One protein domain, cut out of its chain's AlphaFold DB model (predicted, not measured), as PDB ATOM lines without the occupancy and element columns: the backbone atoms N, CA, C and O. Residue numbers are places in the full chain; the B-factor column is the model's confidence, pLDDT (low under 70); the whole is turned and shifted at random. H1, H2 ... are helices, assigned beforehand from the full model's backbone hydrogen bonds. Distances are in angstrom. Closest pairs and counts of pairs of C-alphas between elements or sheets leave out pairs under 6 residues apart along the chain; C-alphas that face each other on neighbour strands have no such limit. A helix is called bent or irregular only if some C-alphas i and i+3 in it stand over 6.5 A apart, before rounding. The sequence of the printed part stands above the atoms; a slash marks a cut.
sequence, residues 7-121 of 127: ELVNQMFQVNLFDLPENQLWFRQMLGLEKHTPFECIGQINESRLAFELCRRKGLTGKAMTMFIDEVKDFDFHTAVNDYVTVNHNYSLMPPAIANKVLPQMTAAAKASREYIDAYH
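This is residues 7 to 121 of the 127 residues of an uncharacterized protein of Gammaproteobacteria bacterium (UniProt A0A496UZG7). What does the model look like? A small group of four short helices, with H3 in its middle, H4 and H5 packed on H3 and H2 packed on H4, has a long arm, H6, that folds back toward H3 and H5 with its last part. Residues 95 to 101, of which 96 to 101 belong to H6, stick out at one end, and residues 10 to 15, of which 10 to 13 belong to H1, stick out on another side. What are its make-up and size? The printed part has 115 residues with six named helices, H1 to H6 in order, and no named strand; its class is all helix. It is loose, with a radius of gyration of the C-alphas of 16.8 A and spans of 49 by 34 by 26 A.

Where do the first helices lie? H1 holds residues 7 to 13, 10.3 A, beginning at C-alpha 7 (29.927, 33.676, -10.109). H2 holds residues 21 to 30, 15.3 A, and H3 residues 45 to 57, 18.5 A. What follows? H4 holds residues 63 to 71, 12.0 A, and H5 residues 77 to 84, 10.6 A. H6 holds residues 96 to 119, 34.3 A, and ends at C-alpha 119 (40.098, 35.420, -23.366).

What do H1 and H2 meet? H1 touches no helix. H2 touches H4, C-alphas of Gln 24 and Ala 64 closest at 6.2 A, the same way at a shallow tilt of 34 degrees, only just short of steep. What touches H3? H4 does, C-alphas of Phe 52 and Met 65 closest at 7.2 A, at a steep tilt of 69 degrees, only just short of about perpendicular; H5 does too, C-alphas of Asn 46 and Ala 80 closest at 6.5 A, at a steep tilt of 54 degrees. With 1 of these 3 pairs shallow, the packing is only just mostly crossed. Where does H6 come close? It is close to but not clearly touching H5, C-alphas of Val 81 and Arg 114 closest at 7.8 A, opposite ways at a shallow tilt of 20 degrees. How regular are the backbones? Every O i to N i+4 pair is within hydrogen-bond range in H1, H3, H4 and H5, against 4 of 6 in H2 and 17 of 20 in H6. H2 and H6 are only just irregular, with C-alphas 22 and 25 6.9 A apart and C-alphas 101 and 104 6.6 A apart; H6 has a kink of 29 degrees near residue 103.

How far does it reach? The two C-alphas farthest apart, those of Pro 21 and Pro 96, are 49.1 A apart. Is it whole? The printed part has no cut; the links H2 to H3 and H5 to H6 are long. Where is confidence low? The pLDDT is under 70 at residues 37 to 41, 91 and 121.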
ATOM      1  N   GLU A   7      31.151  34.238 -10.673       92.12
ATOM      2  CA  GLU A   7      29.927  33.676 -10.109       92.12
ATOM      3  C   GLU A   7      30.229  32.819  -8.881       92.12
ATOM      4  O   GLU A   7      29.585  32.980  -7.848       92.12
ATOM      5  N   LEU A   8      31.260  31.968  -8.961       94.12
ATOM      6  CA  LEU A   8      31.695  31.121  -7.849       94.12
ATOM      7  C   LEU A   8      32.103  31.961  -6.631       94.12
ATOM      8  O   LEU A   8      31.742  31.655  -5.498       94.12
ATOM      9  N   VAL A   9      32.856  33.034  -6.864       92.81
ATOM     10  CA  VAL A   9      33.338  33.903  -5.785       92.81
ATOM     11  C   VAL A   9      32.176  34.682  -5.172       92.81
ATOM     12  O   VAL A   9      32.061  34.748  -3.950       92.81
ATOM     13  N   ASN A  10      31.289  35.219  -6.011       91.81
ATOM     14  CA  ASN A  10      30.112  35.956  -5.558       91.81
ATOM     15  C   ASN A  10      29.179  35.071  -4.720       91.81
ATOM     16  O   ASN A  10      28.676  35.524  -3.696       91.81
ATOM     17  N   GLN A  11      28.990  33.804  -5.105       95.00
ATOM     18  CA  GLN A  11      28.208  32.836  -4.327       95.00
ATOM     19  C   GLN A  11      28.824  32.547  -2.955       95.00
ATOM     20  O   GLN A  11      28.091  32.399  -1.980       95.00
ATOM     21  N   MET A  12      30.154  32.472  -2.878       96.12
ATOM     22  CA  MET A  12      30.864  32.118  -1.651       96.12
ATOM     23  C   MET A  12      30.884  33.251  -0.621       96.12
ATOM     24  O   MET A  12      30.675  33.000   0.561       96.12
ATOM     25  N   PHE A  13      31.145  34.488  -1.053       94.69
ATOM     26  CA  PHE A  13      31.314  35.616  -0.129       94.69
ATOM     27  C   PHE A  13      30.065  36.477   0.029       94.69
ATOM     28  O   PHE A  13      29.921  37.132   1.055       94.69
ATOM     29  N   GLN A  14      29.179  36.508  -0.974       94.75
ATOM     30  CA  GLN A  14      27.947  37.312  -0.993       94.75
ATOM     31  C   GLN A  14      28.141  38.827  -0.780       94.75
ATOM     32  O   GLN A  14      27.171  39.573  -0.667       94.75
ATOM     33  N   VAL A  15      29.387  39.298  -0.772       95.44
ATOM     34  CA  VAL A  15      29.781  40.701  -0.638       95.44
ATOM     35  C   VAL A  15      30.890  41.013  -1.634       95.44
ATOM     36  O   VAL A  15      31.673  40.136  -2.008       95.44
ATOM     37  N   ASN A  16      30.990  42.277  -2.050       95.00
ATOM     38  CA  ASN A  16      32.108  42.716  -2.871       95.00
ATOM     39  C   ASN A  16      33.366  42.872  -2.009       95.00
ATOM     40  O   ASN A  16      33.506  43.836  -1.255       95.00
ATOM     41  N   LEU A  17      34.308  41.941  -2.150       95.44
ATOM     42  CA  LEU A  17      35.564  41.962  -1.398       95.44
ATOM     43  C   LEU A  17      36.408  43.222  -1.657       95.44
ATOM     44  O   LEU A  17      37.200  43.591  -0.789       95.44
ATOM     45  N   PHE A  18      36.232  43.893  -2.805       96.88
ATOM     46  CA  PHE A  18      36.905  45.160  -3.115       96.88
ATOM     47  C   PHE A  18      36.340  46.367  -2.353       96.88
ATOM     48  O   PHE A  18      37.005  47.403  -2.308       96.88
ATOM     49  N   ASP A  19      35.156  46.249  -1.743       97.75
ATOM     50  CA  ASP A  19      34.500  47.325  -0.986       97.75
ATOM     51  C   ASP A  19      34.653  47.196   0.533       97.75
ATOM     52  O   ASP A  19      34.384  48.165   1.254       97.75
ATOM     53  N   LEU A  20      35.104  46.033   1.018       97.12
ATOM     54  CA  LEU A  20      35.308  45.771   2.442       97.12
ATOM     55  C   LEU A  20      36.337  46.754   3.032       97.12
ATOM     56  O   LEU A  20      37.480  46.784   2.555       97.12
ATOM     57  N   PRO A  21      35.964  47.581   4.032       97.12
ATOM     58  CA  PRO A  21      36.860  48.567   4.640       97.12
ATOM     59  C   PRO A  21      38.170  47.970   5.167       97.12
ATOM     60  O   PRO A  21      39.240  48.541   4.970       97.12
ATOM     61  N   GLU A  22      38.092  46.792   5.776       95.44
ATOM     62  CA  GLU A  22      39.214  46.039   6.330       95.44
ATOM     63  C   GLU A  22      40.234  45.603   5.270       95.44
ATOM     64  O   GLU A  22      41.403  45.409   5.597       95.44
ATOM     65  N   ASN A  23      39.831  45.512   3.997       94.62
ATOM     66  CA  ASN A  23      40.710  45.095   2.906       94.62
ATOM     67  C   ASN A  23      41.477  46.253   2.257       94.62
ATOM     68  O   ASN A  23      42.465  46.017   1.563       94.62
ATOM     69  N   GLN A  24      41.047  47.502   2.462       95.62
ATOM     70  CA  GLN A  24      41.566  48.642   1.696       95.62
ATOM     71  C   GLN A  24      43.053  48.894   1.959       95.62
ATOM     72  O   GLN A  24      43.813  49.132   1.021       95.62
ATOM     73  N   LEU A  25      43.479  48.782   3.222       93.19
ATOM     74  CA  LEU A  25      44.888  48.910   3.598       93.19
ATOM     75  C   LEU A  25      45.749  47.849   2.897       93.19
ATOM     76  O   LEU A  25      46.806  48.165   2.354       93.19
ATOM     77  N   TRP A  26      45.273  46.603   2.872       91.75
ATOM     78  CA  TRP A  26      46.010  45.481   2.296       91.75
ATOM     79  C   TRP A  26      46.116  45.591   0.779       91.75
ATOM     80  O   TRP A  26      47.199  45.404   0.229       91.75
ATOM     81  N   PHE A  27      45.033  45.971   0.093       94.25
ATOM     82  CA  PHE A  27      45.080  46.220  -1.348       94.25
ATOM     83  C   PHE A  27      46.058  47.338  -1.701       94.25
ATOM     84  O   PHE A  27      46.859  47.173  -2.616       94.25
ATOM     85  N   ARG A  28      46.064  48.431  -0.933       93.94
ATOM     86  CA  ARG A  28      46.997  49.540  -1.148       93.94
ATOM     87  C   ARG A  28      48.459  49.094  -1.055       93.94
ATOM     88  O   ARG A  28      49.265  49.420  -1.925       93.94
ATOM     89  N   GLN A  29      48.786  48.295  -0.041       91.75
ATOM     90  CA  GLN A  29      50.128  47.738   0.143       91.75
ATOM     91  C   GLN A  29      50.511  46.754  -0.973       91.75
ATOM     92  O   GLN A  29      51.602  46.867  -1.527       91.75
ATOM     93  N   MET A  30      49.616  45.837  -1.355       91.50
ATOM     94  CA  MET A  30      49.863  44.876  -2.444       91.50
ATOM     95  C   MET A  30      50.070  45.561  -3.803       91.50
ATOM     96  O   MET A  30      50.877  45.113  -4.613       91.50
ATOM     97  N   LEU A  31      49.389  46.684  -4.045       92.88
ATOM     98  CA  LEU A  31      49.560  47.493  -5.255       92.88
ATOM     99  C   LEU A  31      50.855  48.328  -5.254       92.88
ATOM    100  O   LEU A  31      51.166  48.978  -6.261       92.88
ATOM    101  N   GLY A  32      51.625  48.304  -4.161       91.38
ATOM    102  CA  GLY A  32      52.855  49.079  -4.007       91.38
ATOM    103  C   GLY A  32      52.608  50.574  -3.802       91.38
ATOM    104  O   GLY A  32      53.468  51.379  -4.144       91.38
ATOM    105  N   LEU A  33      51.429  50.951  -3.297       91.75
ATOM    106  CA  LEU A  33      51.042  52.343  -3.027       91.75
ATOM    107  C   LEU A  33      51.373  52.781  -1.588       91.75
ATOM    108  O   LEU A  33      51.044  53.894  -1.185       91.75
ATOM    109  N   GLU A  34      52.032  51.915  -0.816       88.25
ATOM    110  CA  GLU A  34      52.535  52.188   0.531       88.25
ATOM    111  C   GLU A  34      54.015  51.822   0.652       88.25
ATOM    112  O   GLU A  34      54.529  50.981  -0.084       88.25
ATOM    113  N   LYS A  35      54.706  52.441   1.619       74.12
ATOM    114  CA  LYS A  35      56.141  52.193   1.866       74.12
ATOM    115  C   LYS A  35      56.425  50.809   2.439       74.12
ATOM    116  O   LYS A  35      57.503  50.265   2.216       74.12
ATOM    117  N   HIS A  36      55.491  50.271   3.218       71.19
ATOM    118  CA  HIS A  36      55.602  48.918   3.734       71.19
ATOM    119  C   HIS A  36      55.003  47.948   2.724       71.19
ATOM    120  O   HIS A  36      53.819  48.032   2.405       71.19
ATOM    121  N   THR A  37      55.824  47.000   2.289       62.97
ATOM    122  CA  THR A  37      55.425  45.777   1.596       62.97
ATOM    123  C   THR A  37      55.536  44.625   2.601       62.97
ATOM    124  O   THR A  37      56.613  44.050   2.741       62.97
ATOM    125  N   PRO A  38      54.479  44.273   3.359       58.53
ATOM    126  CA  PRO A  38      54.571  43.244   4.409       58.53
ATOM    127  C   PRO A  38      54.853  41.810   3.913       58.53
ATOM    128  O   PRO A  38      54.650  40.846   4.644       58.53
ATOM    129  N   PHE A  39      55.229  41.629   2.650       62.03
ATOM    130  CA  PHE A  39      54.640  40.578   1.838       62.03
ATOM    131  C   PHE A  39      55.609  40.002   0.805       62.03
ATOM    132  O   PHE A  39      55.295  39.917  -0.374       62.03
ATOM    133  N   GLU A  40      56.771  39.522   1.252       58.31
ATOM    134  CA  GLU A  40      57.583  38.615   0.424       58.31
ATOM    135  C   GLU A  40      56.866  37.266   0.178       58.31
ATOM    136  O   GLU A  40      57.123  36.602  -0.821       58.31
ATOM    137  N   CYS A  41      55.923  36.873   1.049       68.00
ATOM    138  CA  CYS A  41      55.265  35.559   1.003       68.00
ATOM    139  C   CYS A  41      53.937  35.492   0.221       68.00
ATOM    140  O   CYS A  41      53.435  34.387   0.029       68.00
ATOM    141  N   ILE A  42      53.331  36.617  -0.183       71.19
ATOM    142  CA  ILE A  42      52.012  36.618  -0.864       71.19
ATOM    143  C   ILE A  42      52.069  37.082  -2.326       71.19
ATOM    144  O   ILE A  42      51.025  37.267  -2.945       71.19
ATOM    145  N   GLY A  43      53.274  37.249  -2.870       76.62
ATOM    146  CA  GLY A  43      53.494  37.618  -4.265       76.62
ATOM    147  C   GLY A  43      54.159  38.978  -4.436       76.62
ATOM    148  O   GLY A  43      54.408  39.717  -3.484       76.62
ATOM    149  N   GLN A  44      54.478  39.304  -5.682       88.50
ATOM    150  CA  GLN A  44      55.135  40.563  -6.034       88.50
ATOM    151  C   GLN A  44      54.112  41.664  -6.354       88.50
ATOM    152  O   GLN A  44      52.964  41.398  -6.713       88.50
ATOM    153  N   ILE A  45      54.542  42.930  -6.292       91.31
ATOM    154  CA  ILE A  45      53.690  44.082  -6.646       91.31
ATOM    155  C   ILE A  45      53.127  43.932  -8.069       91.31
ATOM    156  O   ILE A  45      51.934  44.138  -8.290       91.31
ATOM    157  N   ASN A  46      53.960  43.538  -9.037       92.00
ATOM    158  CA  ASN A  46      53.523  43.383 -10.426       92.00
ATOM    159  C   ASN A  46      52.548  42.214 -10.614       92.00
ATOM    160  O   ASN A  46      51.628  42.323 -11.420       92.00
ATOM    161  N   GLU A  47      52.684  41.141  -9.834       91.44
ATOM    162  CA  GLU A  47      51.721  40.035  -9.820       91.44
ATOM    163  C   GLU A  47      50.355  40.498  -9.289       91.44
ATOM    164  O   GLU A  47      49.311  40.202  -9.874       91.44
ATOM    165  N   SER A  48      50.357  41.305  -8.224       93.12
ATOM    166  CA  SER A  48      49.133  41.889  -7.664       93.12
ATOM    167  C   SER A  48      48.451  42.831  -8.658       93.12
ATOM    168  O   SER A  48      47.243  42.743  -8.876       93.12
ATOM    169  N   ARG A  49      49.223  43.699  -9.319       94.69
ATOM    170  CA  ARG A  49      48.719  44.592 -10.376       94.69
ATOM    171  C   ARG A  49      48.161  43.809 -11.563       94.69
ATOM    172  O   ARG A  49      47.091  44.157 -12.058       94.69
ATOM    173  N   LEU A  50      48.811  42.710 -11.959       94.75
ATOM    174  CA  LEU A  50      48.295  41.808 -12.989       94.75
ATOM    175  C   LEU A  50      46.937  41.219 -12.586       94.75
ATOM    176  O   LEU A  50      45.992  41.250 -13.374       94.75
ATOM    177  N   ALA A  51      46.803  40.741 -11.347       94.62
ATOM    178  CA  ALA A  51      45.537  40.212 -10.847       94.62
ATOM    179  C   ALA A  51      44.417  41.273 -10.836       94.62
ATOM    180  O   ALA A  51      43.275  40.964 -11.189       94.62
ATOM    181  N   PHE A  52      44.731  42.520 -10.471       96.25
ATOM    182  CA  PHE A  52      43.784  43.639 -10.523       96.25
ATOM    183  C   PHE A  52      43.365  43.981 -11.951       96.25
ATOM    184  O   PHE A  52      42.172  44.114 -12.217       96.25
ATOM    185  N   GLU A  53      44.308  44.037 -12.888       95.62
ATOM    186  CA  GLU A  53      44.007  44.305 -14.293       95.62
ATOM    187  C   GLU A  53      43.119  43.210 -14.906       95.62
ATOM    188  O   GLU A  53      42.159  43.508 -15.620       95.62
ATOM    189  N   LEU A  54      43.349  41.940 -14.557       94.88
ATOM    190  CA  LEU A  54      42.457  40.842 -14.942       94.88
ATOM    191  C   LEU A  54      41.053  41.002 -14.346       94.88
ATOM    192  O   LEU A  54      40.059  40.802 -15.043       94.88
ATOM    193  N   CYS A  55      40.943  41.393 -13.073       95.69
ATOM    194  CA  CYS A  55      39.643  41.674 -12.458       95.69
ATOM    195  C   CYS A  55      38.922  42.834 -13.159       95.69
ATOM    196  O   CYS A  55      37.728  42.726 -13.441       95.69
ATOM    197  N   ARG A  56      39.640  43.910 -13.497       94.94
ATOM    198  CA  ARG A  56      39.096  45.065 -14.222       94.94
ATOM    199  C   ARG A  56      38.513  44.648 -15.570       94.94
ATOM    200  O   ARG A  56      37.397  45.029 -15.909       94.94
ATOM    201  N   ARG A  57      39.240  43.820 -16.322       92.19
ATOM    202  CA  ARG A  57      38.817  43.319 -17.644       92.19
ATOM    203  C   ARG A  57      37.632  42.368 -17.589       92.19
ATOM    204  O   ARG A  57      36.831  42.329 -18.514       92.19
ATOM    205  N   LYS A  58      37.477  41.663 -16.473       92.06
ATOM    206  CA  LYS A  58      36.286  40.866 -16.160       92.06
ATOM    207  C   LYS A  58      35.095  41.717 -15.701       92.06
ATOM    208  O   LYS A  58      34.055  41.162 -15.365       92.06
ATOM    209  N   GLY A  59      35.237  43.044 -15.670       93.00
ATOM    210  CA  GLY A  59      34.180  43.979 -15.296       93.00
ATOM    211  C   GLY A  59      33.961  44.114 -13.790       93.00
ATOM    212  O   GLY A  59      32.926  44.635 -13.382       93.00
ATOM    213  N   LEU A  60      34.896  43.647 -12.951       95.06
ATOM    214  CA  LEU A  60      34.771  43.807 -11.503       95.06
ATOM    215  C   LEU A  60      35.044  45.259 -11.104       95.06
ATOM    216  O   LEU A  60      35.926  45.922 -11.651       95.06
ATOM    217  N   THR A  61      34.297  45.730 -10.110       96.19
ATOM    218  CA  THR A  61      34.337  47.105  -9.601       96.19
ATOM    219  C   THR A  61      34.451  47.115  -8.075       96.19
ATOM    220  O   THR A  61      34.441  46.065  -7.432       96.19
ATOM    221  N   GLY A  62      34.592  48.303  -7.488       96.94
ATOM    222  CA  GLY A  62      34.667  48.517  -6.040       96.94
ATOM    223  C   GLY A  62      35.768  49.503  -5.664       96.94
ATOM    224  O   GLY A  62      36.582  49.887  -6.506       96.94
ATOM    225  N   LYS A  63      35.819  49.898  -4.392       97.94
ATOM    226  CA  LYS A  63      36.745  50.925  -3.879       97.94
ATOM    227  C   LYS A  63      38.210  50.633  -4.194       97.94
ATOM    228  O   LYS A  63      38.916  51.506  -4.692       97.94
ATOM    229  N   ALA A  64      38.656  49.400  -3.969       97.62
ATOM    230  CA  ALA A  64      40.028  49.012  -4.282       97.62
ATOM    231  C   ALA A  64      40.316  49.014  -5.797       97.62
ATOM    232  O   ALA A  64      41.441  49.288  -6.207       97.62
ATOM    233  N   MET A  65      39.313  48.746  -6.643       97.94
ATOM    234  CA  MET A  65      39.470  48.835  -8.100       97.94
ATOM    235  C   MET A  65      39.605  50.293  -8.555       97.94
ATOM    236  O   MET A  65      40.444  50.592  -9.399       97.94
ATOM    237  N   THR A  66      38.830  51.207  -7.965       98.06
ATOM    238  CA  THR A  66      38.993  52.652  -8.184       98.06
ATOM    239  C   THR A  66      40.398  53.105  -7.789       98.06
ATOM    240  O   THR A  66      41.074  53.727  -8.597       98.06
ATOM    241  N   MET A  67      40.887  52.693  -6.611       97.50
ATOM    242  CA  MET A  67      42.265  52.958  -6.170       97.50
ATOM    243  C   MET A  67      43.303  52.477  -7.196       97.50
ATOM    244  O   MET A  67      44.223  53.215  -7.539       97.50
ATOM    245  N   PHE A  68      43.151  51.256  -7.718       97.38
ATOM    246  CA  PHE A  68      44.041  50.719  -8.748       97.38
ATOM    247  C   PHE A  68      44.048  51.582 -10.019       97.38
ATOM    248  O   PHE A  68      45.116  51.989 -10.468       97.38
ATOM    249  N   ILE A  69      42.875  51.902 -10.569       96.19
ATOM    250  CA  ILE A  69      42.736  52.686 -11.809       96.19
ATOM    251  C   ILE A  69      43.299  54.108 -11.637       96.19
ATOM    252  O   ILE A  69      43.984  54.646 -12.518       96.19
ATOM    253  N   ASP A  70      43.023  54.723 -10.490       97.06
ATOM    254  CA  ASP A  70      43.353  56.121 -10.246       97.06
ATOM    255  C   ASP A  70      44.822  56.319  -9.875       97.06
ATOM    256  O   ASP A  70      45.401  57.332 -10.270       97.06
ATOM    257  N   GLU A  71      45.449  55.363  -9.190       97.38
ATOM    258  CA  GLU A  71      46.780  55.554  -8.600       97.38
ATOM    259  C   GLU A  71      47.883  54.705  -9.241       97.38
ATOM    260  O   GLU A  71      49.039  55.126  -9.256       97.38
ATOM    261  N   VAL A  72      47.570  53.539  -9.815       95.38
ATOM    262  CA  VAL A  72      48.578  52.711 -10.493       95.38
ATOM    263  C   VAL A  72      48.718  53.170 -11.941       95.38
ATOM    264  O   VAL A  72      47.959  52.774 -12.824       95.38
ATOM    265  N   LYS A  73      49.707  54.033 -12.181       90.19
ATOM    266  CA  LYS A  73      50.098  54.475 -13.524       90.19
ATOM    267  C   LYS A  73      51.187  53.569 -14.096       90.19
ATOM    268  O   LYS A  73      51.923  52.926 -13.349       90.19
ATOM    269  N   ASP A  74      51.241  53.501 -15.423       86.06
ATOM    270  CA  ASP A  74      52.311  52.841 -16.185       86.06
ATOM    271  C   ASP A  74      52.475  51.331 -15.931       86.06
ATOM    272  O   ASP A  74      53.565  50.774 -16.065       86.06
ATOM    273  N   PHE A  75      51.396  50.633 -15.569       92.25
ATOM    274  CA  PHE A  75      51.432  49.175 -15.476       92.25
ATOM    275  C   PHE A  75      51.462  48.538 -16.874       92.25
ATOM    276  O   PHE A  75      50.463  48.551 -17.594       92.25
ATOM    277  N   ASP A  76      52.601  47.947 -17.238       92.69
ATOM    278  CA  ASP A  76      52.740  47.169 -18.468       92.69
ATOM    279  C   ASP A  76      52.180  45.754 -18.280       92.69
ATOM    280  O   ASP A  76      52.825  44.847 -17.742       92.69
ATOM    281  N   PHE A  77      50.956  45.574 -18.766       91.38
ATOM    282  CA  PHE A  77      50.278  44.290 -18.743       91.38
ATOM    283  C   PHE A  77      51.032  43.210 -19.528       91.38
ATOM    284  O   PHE A  77      51.162  42.092 -19.036       91.38
ATOM    285  N   HIS A  78      51.526  43.502 -20.734       91.56
ATOM    286  CA  HIS A  78      52.130  42.483 -21.596       91.56
ATOM    287  C   HIS A  78      53.420  41.942 -20.992       91.56
ATOM    288  O   HIS A  78      53.615  40.724 -20.952       91.56
ATOM    289  N   THR A  79      54.255  42.840 -20.468       93.00
ATOM    290  CA  THR A  79      55.463  42.457 -19.738       93.00
ATOM    291  C   THR A  79      55.105  41.613 -18.516       93.00
ATOM    292  O   THR A  79      55.633  40.513 -18.373       93.00
ATOM    293  N   ALA A  80      54.121  42.026 -17.708       93.06
ATOM    294  CA  ALA A  80      53.710  41.255 -16.534       93.06
ATOM    295  C   ALA A  80      53.212  39.840 -16.881       93.06
ATOM    296  O   ALA A  80      53.599  38.873 -16.228       93.06
ATOM    297  N   VAL A  81      52.386  39.670 -17.921       93.25
ATOM    298  CA  VAL A  81      51.953  38.317 -18.317       93.25
ATOM    299  C   VAL A  81      53.141  37.496 -18.830       93.25
ATOM    300  O   VAL A  81      53.230  36.303 -18.549       93.25
ATOM    301  N   ASN A  82      54.077  38.094 -19.568       92.81
ATOM    302  CA  ASN A  82      55.279  37.390 -20.019       92.81
ATOM    303  C   ASN A  82      56.156  36.931 -18.853       92.81
ATOM    304  O   ASN A  82      56.610  35.789 -18.880       92.81
ATOM    305  N   ASP A  83      56.307  37.747 -17.817       92.06
ATOM    306  CA  ASP A  83      57.110  37.403 -16.645       92.06
ATOM    307  C   ASP A  83      56.474  36.284 -15.807       92.06
ATOM    308  O   ASP A  83      57.162  35.350 -15.394       92.06
ATOM    309  N   TYR A  84      55.155  36.333 -15.587       91.81
ATOM    310  CA  TYR A  84      54.473  35.403 -14.672       91.81
ATOM    311  C   TYR A  84      53.879  34.160 -15.340       91.81
ATOM    312  O   TYR A  84      53.523  33.201 -14.655       91.81
ATOM    313  N   VAL A  85      53.760  34.143 -16.668       92.88
ATOM    314  CA  VAL A  85      53.084  33.064 -17.414       92.88
ATOM    315  C   VAL A  85      54.013  32.449 -18.465       92.88
ATOM    316  O   VAL A  85      53.575  31.986 -19.518       92.88
ATOM    317  N   THR A  86      55.315  32.441 -18.181       92.62
ATOM    318  CA  THR A  86      56.339  31.796 -19.010       92.62
ATOM    319  C   THR A  86      57.168  30.839 -18.167       92.62
ATOM    320  O   THR A  86      57.587  31.157 -17.056       92.62
ATOM    321  N   VAL A  87      57.442  29.652 -18.707       92.56
ATOM    322  CA  VAL A  87      58.364  28.706 -18.075       92.56
ATOM    323  C   VAL A  87      59.793  29.099 -18.430       92.56
ATOM    324  O   VAL A  87      60.168  29.133 -19.602       92.56
ATOM    325  N   ASN A  88      60.609  29.381 -17.417       89.38
ATOM    326  CA  ASN A  88      62.028  29.642 -17.619       89.38
ATOM    327  C   ASN A  88      62.786  28.320 -17.828       89.38
ATOM    328  O   ASN A  88      62.869  27.491 -16.923       89.38
ATOM    329  N   HIS A  89      63.364  28.144 -19.016       86.31
ATOM    330  CA  HIS A  89      64.180  26.974 -19.362       86.31
ATOM    331  C   HIS A  89      65.694  27.219 -19.238       86.31
ATOM    332  O   HIS A  89      66.471  26.270 -19.307       86.31
ATOM    333  N   ASN A  90      66.122  28.467 -19.037       82.25
ATOM    334  CA  ASN A  90      67.520  28.883 -19.168       82.25
ATOM    335  C   ASN A  90      68.383  28.525 -17.947       82.25
ATOM    336  O   ASN A  90      69.600  28.424 -18.073       82.25
ATOM    337  N   TYR A  91      67.772  28.310 -16.776       69.50
ATOM    338  CA  TYR A  91      68.486  28.076 -15.512       69.50
ATOM    339  C   TYR A  91      67.907  26.903 -14.716       69.50
ATOM    340  O   TYR A  91      67.619  27.013 -13.524       69.50
ATOM    341  N   SER A  92      67.706  25.755 -15.370       74.19
ATOM    342  CA  SER A  92      67.183  24.578 -14.675       74.19
ATOM    343  C   SER A  92      68.291  23.836 -13.924       74.19
ATOM    344  O   SER A  92      69.072  23.093 -14.511       74.19
ATOM    345  N   LEU A  93      68.322  23.998 -12.599       87.38
ATOM    346  CA  LEU A  93      69.091  23.142 -11.681       87.38
ATOM    347  C   LEU A  93      68.362  21.819 -11.376       87.38
ATOM    348  O   LEU A  93      68.785  21.044 -10.519       87.38
ATOM    349  N   MET A  94      67.230  21.570 -12.041       89.44
ATOM    350  CA  MET A  94      66.379  20.421 -11.777       89.44
ATOM    351  C   MET A  94      67.016  19.138 -12.337       89.44
ATOM    352  O   MET A  94      67.344  19.095 -13.524       89.44
ATOM    353  N   PRO A  95      67.144  18.058 -11.538       93.62
ATOM    354  CA  PRO A  95      67.647  16.782 -12.035       93.62
ATOM    355  C   PRO A  95      66.827  16.275 -13.236       93.62
ATOM    356  O   PRO A  95      65.592  16.345 -13.183       93.62
ATOM    357  N   PRO A  96      67.456  15.692 -14.280       91.94
ATOM    358  CA  PRO A  96      66.763  15.317 -15.518       91.94
ATOM    359  C   PRO A  96      65.529  14.429 -15.310       91.94
ATOM    360  O   PRO A  96      64.506  14.611 -15.964       91.94
ATOM    361  N   ALA A  97      65.585  13.502 -14.349       94.44
ATOM    362  CA  ALA A  97      64.472  12.608 -14.033       94.44
ATOM    363  C   ALA A  97      63.212  13.340 -13.526       94.44
ATOM    364  O   ALA A  97      62.099  12.863 -13.755       94.44
ATOM    365  N   ILE A  98      63.377  14.482 -12.849       93.94
ATOM    366  CA  ILE A  98      62.267  15.337 -12.407       93.94
ATOM    367  C   ILE A  98      61.872  16.286 -13.540       93.94
ATOM    368  O   ILE A  98      60.690  16.375 -13.869       93.94
ATOM    369  N   ALA A  99      62.852  16.920 -14.189       92.62
ATOM    370  CA  ALA A  99      62.625  17.866 -15.280       92.62
ATOM    371  C   ALA A  99      61.770  17.261 -16.402       92.62
ATOM    372  O   ALA A  99      60.774  17.858 -16.803       92.62
ATOM    373  N   ASN A 100      62.076  16.028 -16.819       93.12
ATOM    374  CA  ASN A 100      61.335  15.319 -17.866       93.12
ATOM    375  C   ASN A 100      59.866  15.044 -17.505       93.12
ATOM    376  O   ASN A 100      59.044  14.855 -18.397       93.12
ATOM    377  N   LYS A 101      59.523  15.011 -16.211       94.62
ATOM    378  CA  LYS A 101      58.147  14.803 -15.737       94.62
ATOM    379  C   LYS A 101      57.409  16.117 -15.508       94.62
ATOM    380  O   LYS A 101      56.211  16.190 -15.765       94.62
ATOM    381  N   VAL A 102      58.103  17.130 -14.992       94.00
ATOM    382  CA  VAL A 102      57.490  18.369 -14.493       94.00
ATOM    383  C   VAL A 102      57.443  19.459 -15.560       94.00
ATOM    384  O   VAL A 102      56.401  20.092 -15.714       94.00
ATOM    385  N   LEU A 103      58.511  19.655 -16.342       93.31
ATOM    386  CA  LEU A 103      58.560  20.736 -17.335       93.31
ATOM    387  C   LEU A 103      57.424  20.659 -18.368       93.31
ATOM    388  O   LEU A 103      56.806  21.695 -18.598       93.31
ATOM    389  N   PRO A 104      57.049  19.486 -18.927       94.69
ATOM    390  CA  PRO A 104      55.912  19.416 -19.845       94.69
ATOM    391  C   PRO A 104      54.594  19.876 -19.206       94.69
ATOM    392  O   PRO A 104      53.797  20.549 -19.858       94.69
ATOM    393  N   GLN A 105      54.376  19.558 -17.924       96.06
ATOM    394  CA  GLN A 105      53.184  19.986 -17.184       96.06
ATOM    395  C   GLN A 105      53.200  21.493 -16.931       96.06
ATOM    396  O   GLN A 105      52.185  22.153 -17.131       96.06
ATOM    397  N   MET A 106      54.354  22.052 -16.554       95.19
ATOM    398  CA  MET A 106      54.514  23.498 -16.385       95.19
ATOM    399  C   MET A 106      54.266  24.243 -17.699       95.19
ATOM    400  O   MET A 106      53.549  25.236 -17.705       95.19
ATOM    401  N   THR A 107      54.808  23.756 -18.820       95.31
ATOM    402  CA  THR A 107      54.606  24.368 -20.141       95.31
ATOM    403  C   THR A 107      53.141  24.294 -20.571       95.31
ATOM    404  O   THR A 107      52.600  25.282 -21.064       95.31
ATOM    405  N   ALA A 108      52.471  23.160 -20.341       96.50
ATOM    406  CA  ALA A 108      51.041  23.021 -20.611       96.50
ATOM    407  C   ALA A 108      50.196  23.969 -19.741       96.50
ATOM    408  O   ALA A 108      49.301  24.636 -20.255       96.50
ATOM    409  N   ALA A 109      50.512  24.079 -18.447       95.62
ATOM    410  CA  ALA A 109      49.834  24.989 -17.529       95.62
ATOM    411  C   ALA A 109      50.058  26.461 -17.909       95.62
ATOM    412  O   ALA A 109      49.104  27.230 -17.934       95.62
ATOM    413  N   ALA A 110      51.284  26.849 -18.272       95.19
ATOM    414  CA  ALA A 110      51.588  28.199 -18.743       95.19
ATOM    415  C   ALA A 110      50.796  28.546 -20.012       95.19
ATOM    416  O   ALA A 110      50.213  29.625 -20.102       95.19
ATOM    417  N   LYS A 111      50.694  27.606 -20.962       95.38
ATOM    418  CA  LYS A 111      49.861  27.774 -22.158       95.38
ATOM    419  C   LYS A 111      48.384  27.978 -21.795       95.38
ATOM    420  O   LYS A 111      47.785  28.941 -22.260       95.38
ATOM    421  N   ALA A 112      47.820  27.129 -20.937       94.69
ATOM    422  CA  ALA A 112      46.424  27.247 -20.510       94.69
ATOM    423  C   ALA A 112      46.148  28.573 -19.771       94.69
ATOM    424  O   ALA A 112      45.130  29.220 -20.002       94.69
ATOM    425  N   SER A 113      47.074  29.013 -18.916       93.44
ATOM    426  CA  SER A 113      46.989  30.309 -18.237       93.44
ATOM    427  C   SER A 113      47.028  31.479 -19.220       93.44
ATOM    428  O   SER A 113      46.281  32.439 -19.046       93.44
ATOM    429  N   ARG A 114      47.854  31.399 -20.273       93.88
ATOM    430  CA  ARG A 114      47.888  32.408 -21.341       93.88
ATOM    431  C   ARG A 114      46.549  32.485 -22.063       93.88
ATOM    432  O   ARG A 114      45.979  33.563 -22.145       93.88
ATOM    433  N   GLU A 115      46.018  31.344 -22.497       93.31
ATOM    434  CA  GLU A 115      44.717  31.262 -23.173       93.31
ATOM    435  C   GLU A 115      43.586  31.837 -22.306       93.31
ATOM    436  O   GLU A 115      42.743  32.586 -22.798       93.31
ATOM    437  N   TYR A 116      43.591  31.540 -21.001       91.56
ATOM    438  CA  TYR A 116      42.640  32.120 -20.053       91.56
ATOM    439  C   TYR A 116      42.740  33.646 -20.001       91.56
ATOM    440  O   TYR A 116      41.724  34.335 -20.021       91.56
ATOM    441  N   ILE A 117      43.959  34.171 -19.907       91.88
ATOM    442  CA  ILE A 117      44.210  35.608 -19.818       91.88
ATOM    443  C   ILE A 117      43.803  36.317 -21.116       91.88
ATOM    444  O   ILE A 117      43.121  37.344 -21.059       91.88
ATOM    445  N   ASP A 118      44.155  35.747 -22.266       89.94
ATOM    446  CA  ASP A 118      43.850  36.293 -23.590       89.94
ATOM    447  C   ASP A 118      42.338  36.306 -23.866       89.94
ATOM    448  O   ASP A 118      41.833  37.215 -24.522       89.94
ATOM    449  N   ALA A 119      41.562  35.382 -23.285       89.38
ATOM    450  CA  ALA A 119      40.098  35.420 -23.366       89.38
ATOM    451  C   ALA A 119      39.489  36.697 -22.748       89.38
ATOM    452  O   ALA A 119      38.408  37.126 -23.151       89.38
ATOM    453  N   TYR A 120      40.191  37.328 -21.800       83.69
ATOM    454  CA  TYR A 120      39.820  38.617 -21.204       83.69
ATOM    455  C   TYR A 120      40.680  39.780 -21.731       83.69
ATOM    456  O   TYR A 120      40.528  40.915 -21.279       83.69
ATOM    457  N   HIS A 121      41.557  39.513 -22.702       69.25
ATOM    458  CA  HIS A 121      42.301  40.493 -23.485       69.25
ATOM    459  C   HIS A 121      42.306  40.088 -24.961       69.25
ATOM    460  O   HIS A 121      43.348  39.677 -25.477       69.25
TER     461      HIS A 121